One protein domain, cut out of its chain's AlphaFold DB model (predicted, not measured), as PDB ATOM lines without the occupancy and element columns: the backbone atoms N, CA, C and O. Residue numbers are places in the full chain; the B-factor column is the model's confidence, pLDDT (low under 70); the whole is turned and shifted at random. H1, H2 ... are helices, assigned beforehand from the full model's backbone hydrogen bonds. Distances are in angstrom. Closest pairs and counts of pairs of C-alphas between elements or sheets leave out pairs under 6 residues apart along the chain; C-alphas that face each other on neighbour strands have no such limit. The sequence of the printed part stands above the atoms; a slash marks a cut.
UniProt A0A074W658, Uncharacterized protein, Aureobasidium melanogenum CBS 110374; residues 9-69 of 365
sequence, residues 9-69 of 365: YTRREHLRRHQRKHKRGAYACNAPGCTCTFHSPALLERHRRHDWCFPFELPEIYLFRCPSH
ATOM      1  N   TYR A   9      26.187  -1.390  -5.382       63.84
ATOM      2  CA  TYR A   9      27.469  -0.914  -4.883       63.84
ATOM      3  C   TYR A   9      28.215  -0.196  -6.005       63.84
ATOM      4  O   TYR A   9      28.872  -0.810  -6.845       63.84
ATOM      5  N   THR A  10      28.125   1.132  -6.022       84.94
ATOM      6  CA  THR A  10      28.947   1.937  -6.924       84.94
ATOM      7  C   THR A  10      30.427   1.714  -6.601       84.94
ATOM      8  O   THR A  10      30.821   1.561  -5.440       84.94
ATOM      9  N   ARG A  11      31.280   1.730  -7.633       89.88
ATOM     10  CA  ARG A  11      32.741   1.547  -7.518       89.88
ATOM     11  C   ARG A  11      33.372   2.441  -6.436       89.88
ATOM     12  O   ARG A  11      34.348   2.057  -5.798       89.88
ATOM     13  N   ARG A  12      32.776   3.614  -6.193       84.31
ATOM     14  CA  ARG A  12      33.203   4.593  -5.187       84.31
ATOM     15  C   ARG A  12      32.934   4.139  -3.749       84.31
ATOM     16  O   ARG A  12      33.786   4.345  -2.890       84.31
ATOM     17  N   GLU A  13      31.797   3.496  -3.482       87.75
ATOM     18  CA  GLU A  13      31.488   2.973  -2.146       87.75
ATOM     19  C   GLU A  13      32.334   1.740  -1.816       87.75
ATOM     20  O   GLU A  13      32.836   1.602  -0.697       87.75
ATOM     21  N   HIS A  14      32.599   0.895  -2.817       84.81
ATOM     22  CA  HIS A  14      33.535  -0.217  -2.662       84.81
ATOM     23  C   HIS A  14      34.940   0.285  -2.294       84.81
ATOM     24  O   HIS A  14      35.548  -0.218  -1.349       84.81
ATOM     25  N   LEU A  15      35.429   1.329  -2.975       80.25
ATOM     26  CA  LEU A  15      36.724   1.941  -2.670       80.25
ATOM     27  C   LEU A  15      36.761   2.544  -1.256       80.25
ATOM     28  O   LEU A  15      37.749   2.371  -0.549       80.25
ATOM     29  N   ARG A  16      35.673   3.177  -0.792       84.19
ATOM     30  CA  ARG A  16      35.576   3.693   0.586       84.19
ATOM     31  C   ARG A  16      35.613   2.581   1.635       84.19
ATOM     32  O   ARG A  16      36.282   2.748   2.653       84.19
ATOM     33  N   ARG A  17      34.924   1.453   1.421       79.94
ATOM     34  CA  ARG A  17      35.018   0.281   2.318       79.94
ATOM     35  C   ARG A  17      36.412  -0.346   2.287       79.94
ATOM     36  O   ARG A  17      36.926  -0.719   3.338       79.94
ATOM     37  N   HIS A  18      37.034  -0.413   1.114       77.56
ATOM     38  CA  HIS A  18      38.403  -0.898   0.954       77.56
ATOM     39  C   HIS A  18      39.407  -0.013   1.711       77.56
ATOM     40  O   HIS A  18      40.200  -0.515   2.497       77.56
ATOM     41  N   GLN A  19      39.313   1.311   1.578       79.44
ATOM     42  CA  GLN A  19      40.163   2.255   2.312       79.44
ATOM     43  C   GLN A  19      39.912   2.225   3.825       79.44
ATOM     44  O   GLN A  19      40.856   2.316   4.603       79.44
ATOM     45  N   ARG A  20      38.661   2.031   4.266       72.25
ATOM     46  CA  ARG A  20      38.351   1.832   5.693       72.25
ATOM     47  C   ARG A  20      38.947   0.535   6.251       72.25
ATOM     48  O   ARG A  20      39.319   0.522   7.418       72.25
ATOM     49  N   LYS A  21      39.095  -0.517   5.436       68.75
ATOM     50  CA  LYS A  21      39.843  -1.731   5.816       68.75
ATOM     51  C   LYS A  21      41.350  -1.490   5.957       68.75
ATOM     52  O   LYS A  21      41.985  -2.199   6.725       68.75
ATOM     53  N   HIS A  22      41.894  -0.479   5.277       67.94
ATOM     54  CA  HIS A  22      43.308  -0.080   5.363       67.94
ATOM     55  C   HIS A  22      43.627   0.874   6.514       67.94
ATOM     56  O   HIS A  22      44.749   1.373   6.608       67.94
ATOM     57  N   LYS A  23      42.675   1.153   7.413       71.88
ATOM     58  CA  LYS A  23      42.997   1.892   8.637       71.88
ATOM     59  C   LYS A  23      44.015   1.057   9.423       71.88
ATOM     60  O   LYS A  23      43.745  -0.106   9.718       71.88
ATOM     61  N   ARG A  24      45.195   1.644   9.678       70.69
ATOM     62  CA  ARG A  24      46.339   0.982  10.329       70.69
ATOM     63  C   ARG A  24      45.862   0.197  11.550       70.69
ATOM     64  O   ARG A  24      45.055   0.711  12.323       70.69
ATOM     65  N   GLY A  25      46.300  -1.060  11.629       74.25
ATOM     66  CA  GLY A  25      45.692  -2.097  12.454       74.25
ATOM     67  C   GLY A  25      45.487  -1.655  13.898       74.25
ATOM     68  O   GLY A  25      46.447  -1.476  14.634       74.25
ATOM     69  N   ALA A  26      44.223  -1.495  14.288       90.62
ATOM     70  CA  ALA A  26      43.837  -1.124  15.647       90.62
ATOM     71  C   ALA A  26      44.127  -2.237  16.672       90.62
ATOM     72  O   ALA A  26      44.096  -1.987  17.871       90.62
ATOM     73  N   TYR A  27      44.402  -3.459  16.206       95.12
ATOM     74  CA  TYR A  27      44.550  -4.645  17.040       95.12
ATOM     75  C   TYR A  27      45.903  -5.311  16.775       95.12
ATOM     76  O   TYR A  27      46.050  -6.070  15.817       95.12
ATOM     77  N   ALA A  28      46.902  -5.013  17.604       95.50
ATOM     78  CA  ALA A  28      48.207  -5.669  17.553       95.50
ATOM     79  C   ALA A  28      48.174  -7.034  18.265       95.50
ATOM     80  O   ALA A  28      47.431  -7.229  19.233       95.50
ATOM     81  N   CYS A  29      48.964  -7.991  17.778       96.50
ATOM     82  CA  CYS A  29      49.214  -9.231  18.505       96.50
ATOM     83  C   CYS A  29      50.213  -8.978  19.646       96.50
ATOM     84  O   CYS A  29      51.261  -8.389  19.417       96.50
ATOM     85  N   ASN A  30      49.902  -9.444  20.860       95.44
ATOM     86  CA  ASN A  30      50.758  -9.271  22.046       95.44
ATOM     87  C   ASN A  30      51.745 -10.439  22.248       95.44
ATOM     88  O   ASN A  30      52.367 -10.546  23.300       95.44
ATOM     89  N   ALA A  31      51.847 -11.351  21.279       93.81
ATOM     90  CA  ALA A  31      52.747 -12.492  21.354       93.81
ATOM     91  C   ALA A  31      54.215 -12.046  21.223       93.81
ATOM     92  O   ALA A  31      54.514 -11.242  20.332       93.81
ATOM     93  N   PRO A  32      55.144 -12.564  22.046       94.50
ATOM     94  CA  PRO A  32      56.554 -12.204  21.949       94.50
ATOM     95  C   PRO A  32      57.102 -12.580  20.563       94.50
ATOM     96  O   PRO A  32      57.023 -13.730  20.144       94.50
ATOM     97  N   GLY A  33      57.631 -11.591  19.836       94.12
ATOM     98  CA  GLY A  33      58.164 -11.767  18.478       94.12
ATOM     99  C   GLY A  33      57.139 -11.648  17.343       94.12
ATOM    100  O   GLY A  33      57.528 -11.683  16.177       94.12
ATOM    101  N   CYS A  34      55.848 -11.455  17.633       94.75
ATOM    102  CA  CYS A  34      54.844 -11.229  16.596       94.75
ATOM    103  C   CYS A  34      54.676  -9.732  16.299       94.75
ATOM    104  O   CYS A  34      54.274  -8.957  17.161       94.75
ATOM    105  N   THR A  35      54.917  -9.321  15.053       94.12
ATOM    106  CA  THR A  35      54.716  -7.930  14.600       94.12
ATOM    107  C   THR A  35      53.414  -7.740  13.813       94.12
ATOM    108  O   THR A  35      53.253  -6.751  13.096       94.12
ATOM    109  N   CYS A  36      52.490  -8.702  13.880       92.12
ATOM    110  CA  CYS A  36      51.247  -8.660  13.115       92.12
ATOM    111  C   CYS A  36      50.240  -7.681  13.737       92.12
ATOM    112  O   CYS A  36      49.924  -7.750  14.927       92.12
ATOM    113  N   THR A  37      49.678  -6.805  12.901       95.19
ATOM    114  CA  THR A  37      48.586  -5.892  13.270       95.19
ATOM    115  C   THR A  37      47.353  -6.165  12.419       95.19
ATOM    116  O   THR A  37      47.457  -6.287  11.199       95.19
ATOM    117  N   PHE A  38      46.179  -6.197  13.041       93.25
ATOM    118  CA  PHE A  38      44.905  -6.509  12.403       93.25
ATOM    119  C   PHE A  38      43.945  -5.322  12.481       93.25
ATOM    120  O   PHE A  38      43.930  -4.555  13.443       93.25
ATOM    121  N   HIS A  39      43.095  -5.179  11.466       92.12
ATOM    122  CA  HIS A  39      42.062  -4.139  11.419       92.12
ATOM    123  C   HIS A  39      40.750  -4.557  12.116       92.12
ATOM    124  O   HIS A  39      39.793  -3.788  12.142       92.12
ATOM    125  N   SER A  40      40.643  -5.802  12.592       92.62
ATOM    126  CA  SER A  40      39.432  -6.361  13.209       92.62
ATOM    127  C   SER A  40      39.801  -7.290  14.366       92.62
ATOM    128  O   SER A  40      40.727  -8.092  14.202       92.62
ATOM    129  N   PRO A  41      39.056  -7.256  15.488       95.06
ATOM    130  CA  PRO A  41      39.319  -8.128  16.628       95.06
ATOM    131  C   PRO A  41      39.096  -9.606  16.278       95.06
ATOM    132  O   PRO A  41      39.826 -10.462  16.755       95.06
ATOM    133  N   ALA A  42      38.168  -9.920  15.365       94.69
ATOM    134  CA  ALA A  42      37.924 -11.297  14.930       94.69
ATOM    135  C   ALA A  42      39.111 -11.903  14.155       94.69
ATOM    136  O   ALA A  42      39.342 -13.111  14.217       94.69
ATOM    137  N   LEU A  43      39.869 -11.073  13.423       93.62
ATOM    138  CA  LEU A  43      41.085 -11.511  12.730       93.62
ATOM    139  C   LEU A  43      42.238 -11.714  13.711       93.62
ATOM    140  O   LEU A  43      42.946 -12.710  13.590       93.62
ATOM    141  N   LEU A  44      42.375 -10.822  14.697       95.75
ATOM    142  CA  LEU A  44      43.317 -11.010  15.799       95.75
ATOM    143  C   LEU A  44      43.007 -12.305  16.562       95.75
ATOM    144  O   LEU A  44      43.914 -13.080  16.833       95.75
ATOM    145  N   GLU A  45      41.736 -12.584  16.846       95.44
ATOM    146  CA  GLU A  45      41.332 -13.792  17.568       95.44
ATOM    147  C   GLU A  45      41.566 -15.069  16.756       95.44
ATOM    148  O   GLU A  45      42.007 -16.089  17.279       95.44
ATOM    149  N   ARG A  46      41.324 -15.031  15.440       95.25
ATOM    150  CA  ARG A  46      41.712 -16.144  14.563       95.25
ATOM    151  C   ARG A  46      43.230 -16.332  14.560       95.25
ATOM    152  O   ARG A  46      43.681 -17.463  14.656       95.25
ATOM    153  N   HIS A  47      43.999 -15.249  14.479       95.12
ATOM    154  CA  HIS A  47      45.458 -15.306  14.534       95.12
ATOM    155  C   HIS A  47      45.975 -15.859  15.867       95.12
ATOM    156  O   HIS A  47      46.912 -16.637  15.852       95.12
ATOM    157  N   ARG A  48      45.344 -15.519  16.997       94.69
ATOM    158  CA  ARG A  48      45.694 -16.052  18.324       94.69
ATOM    159  C   ARG A  48      45.411 -17.543  18.466       94.69
ATOM    160  O   ARG A  48      46.182 -18.229  19.116       94.69
ATOM    161  N   ARG A  49      44.325 -18.034  17.860       94.69
ATOM    162  CA  ARG A  49      43.963 -19.463  17.870       94.69
ATOM    163  C   ARG A  49      44.861 -20.327  16.995       94.69
ATOM    164  O   ARG A  49      44.917 -21.535  17.193       94.69
ATOM    165  N   HIS A  50      45.509 -19.734  16.000       90.25
ATOM    166  CA  HIS A  50      46.592 -20.400  15.304       90.25
ATOM    167  C   HIS A  50      47.849 -20.152  16.123       90.25
ATOM    168  O   HIS A  50      48.478 -19.104  15.977       90.25
ATOM    169  N   ASP A  51      48.170 -21.106  17.003       65.56
ATOM    170  CA  ASP A  51      49.448 -21.148  17.710       65.56
ATOM    171  C   ASP A  51      50.538 -20.744  16.723       65.56
ATOM    172  O   ASP A  51      50.566 -21.252  15.601       65.56
ATOM    173  N   TRP A  52      51.352 -19.762  17.114       62.28
ATOM    174  CA  TRP A  52      52.204 -18.888  16.291       62.28
ATOM    175  C   TRP A  52      53.187 -19.581  15.318       62.28
ATOM    176  O   TRP A  52      53.989 -18.926  14.661       62.28
ATOM    177  N   CYS A  53      53.112 -20.901  15.208       50.97
ATOM    178  CA  CYS A  53      53.881 -21.821  14.393       50.97
ATOM    179  C   CYS A  53      53.229 -22.134  13.033       50.97
ATOM    180  O   CYS A  53      53.383 -23.225  12.491       50.97
ATOM    181  N   PHE A  54      52.493 -21.192  12.447       48.50
ATOM    182  CA  PHE A  54      52.325 -21.219  11.000       48.50
ATOM    183  C   PHE A  54      52.927 -19.945  10.426       48.50
ATOM    184  O   PHE A  54      52.282 -18.891  10.484       48.50
ATOM    185  N   PRO A  55      54.134 -20.017   9.831       55.91
ATOM    186  CA  PRO A  55      54.537 -19.043   8.841       55.91
ATOM    187  C   PRO A  55      53.634 -19.288   7.634       55.91
ATOM    188  O   PRO A  55      54.020 -19.888   6.636       55.91
ATOM    189  N   PHE A  56      52.369 -18.883   7.739       50.28
ATOM    190  CA  PHE A  56      51.601 -18.633   6.545       50.28
ATOM    191  C   PHE A  56      52.310 -17.425   5.944       50.28
ATOM    192  O   PHE A  56      52.096 -16.290   6.377       50.28
ATOM    193  N   GLU A  57      53.209 -17.683   4.995       50.00
ATOM    194  CA  GLU A  57      53.538 -16.732   3.944       50.00
ATOM    195  C   GLU A  57      52.217 -16.429   3.240       50.00
ATOM    196  O   GLU A  57      51.856 -16.990   2.207       50.00
ATOM    197  N   LEU A  58      51.398 -15.606   3.895       52.34
ATOM    198  CA  LEU A  58      50.242 -15.009   3.283       52.34
ATOM    199  C   LEU A  58      50.848 -14.246   2.114       52.34
ATOM    200  O   LEU A  58      51.746 -13.438   2.358       52.34
ATOM    201  N   PRO A  59      50.415 -14.526   0.872       45.66
ATOM    202  CA  PRO A  59      50.910 -13.815  -0.294       45.66
ATOM    203  C   PRO A  59      50.960 -12.327   0.046       45.66
ATOM    204  O   PRO A  59      49.986 -11.832   0.620       45.66
ATOM    205  N   GLU A  60      52.078 -11.647  -0.234       50.00
ATOM    206  CA  GLU A  60      52.400 -10.285   0.250       50.00
ATOM    207  C   GLU A  60      51.233  -9.282   0.154       50.00
ATOM    208  O   GLU A  60      51.129  -8.349   0.942       50.00
ATOM    209  N   ILE A  61      50.279  -9.523  -0.747       45.03
ATOM    210  CA  ILE A  61      48.985  -8.840  -0.862       45.03
ATOM    211  C   ILE A  61      48.101  -8.828   0.407       45.03
ATOM    212  O   ILE A  61      47.189  -8.002   0.483       45.03
ATOM    213  N   TYR A  62      48.334  -9.699   1.397       49.19
ATOM    214  CA  TYR A  62      47.607  -9.718   2.680       49.19
ATOM    215  C   TYR A  62      48.473  -9.333   3.890       49.19
ATOM    216  O   TYR A  62      47.926  -9.070   4.963       49.19
ATOM    217  N   LEU A  63      49.797  -9.255   3.727       49.88
ATOM    218  CA  LEU A  63      50.730  -8.787   4.752       49.88
ATOM    219  C   LEU A  63      51.068  -7.321   4.486       49.88
ATOM    220  O   LEU A  63      52.062  -6.988   3.847       49.88
ATOM    221  N   PHE A  64      50.257  -6.413   5.024       48.22
ATOM    222  CA  PHE A  64      50.647  -5.006   5.089       48.22
ATOM    223  C   PHE A  64      51.716  -4.830   6.170       48.22
ATOM    224  O   PHE A  64      51.419  -4.506   7.322       48.22
ATOM    225  N   ARG A  65      52.981  -5.043   5.790       37.31
ATOM    226  CA  ARG A  65      54.143  -4.607   6.568       37.31
ATOM    227  C   ARG A  65      54.087  -3.078   6.640       37.31
ATOM    228  O   ARG A  65      54.191  -2.405   5.618       37.31
ATOM    229  N   CYS A  66      53.835  -2.524   7.826       32.62
ATOM    230  CA  CYS A  66      53.757  -1.076   8.012       32.62
ATOM    231  C   CYS A  66      55.094  -0.416   7.617       32.62
ATOM    232  O   CYS A  66      56.113  -0.735   8.229       32.62
ATOM    233  N   PRO A  67      55.119   0.544   6.672       34.03
ATOM    234  CA  PRO A  67      56.330   1.277   6.294       34.03
ATOM    235  C   PRO A  67      56.651   2.415   7.281       34.03
ATOM    236  O   PRO A  67      57.041   3.507   6.886       34.03
ATOM    237  N   SER A  68      56.447   2.203   8.581       27.67
ATOM    238  CA  SER A  68      56.741   3.196   9.621       27.67
ATOM    239  C   SER A  68      57.929   2.770  10.475       27.67
ATOM    240  O   SER A  68      57.810   2.656  11.690       27.67
ATOM    241  N   HIS A  69      59.068   2.552   9.820       28.33
ATOM    242  CA  HIS A  69      60.380   2.700  10.444       28.33
ATOM    243  C   HIS A  69      61.166   3.705   9.591       28.33
ATOM    244  O   HIS A  69      61.475   3.395   8.438       28.33
TER     245      HIS A  69
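What this domain is: This is residues 9 to 69 of the 365 residues of an uncharacterized protein of Aureobasidium melanogenum CBS 110374 (UniProt A0A074W658). Little regular structure is present: a small body of helix H2 beside a loop that folds back on itself, residues 26 to 38, with H1 as an arm whose residues 11 to 19 stick out. After H2, residues 50 to 69 form a long unnamed stretch, of which residues 53 to 62 stick out. The 61 printed residues include two named helices, H1 then H2, and no named strand; the class is all helix, with 20 residues in named elements. The whole is loose, radius of gyration of the C-alphas 13.4 A, spanning 41 by 27 by 21 A.

How they stand to each other: H1, residues 11 to 21, is apart from H2, residues 41 to 49. Between them, residues 27 to 28 pair antiparallel with residues 37 to 38. In both helices every O i to N i+4 pair is within hydrogen-bond range.

Where its parts are: H1 measures 15.5 A from C-alpha 11 at (32.741, 1.547, -7.518) to C-alpha 21. H2 measures 12.3 A and ends at C-alpha 49, (43.963, -19.463, 17.870).

The domain as a whole: The C-alphas farthest apart, Thr 10 and Pro 32, are 42.4 A apart. The printed part has no cut; the 19-residue link from H1 to H2 is long. pLDDT is under 70 at residues 9, 21 to 22 and 51 to 69.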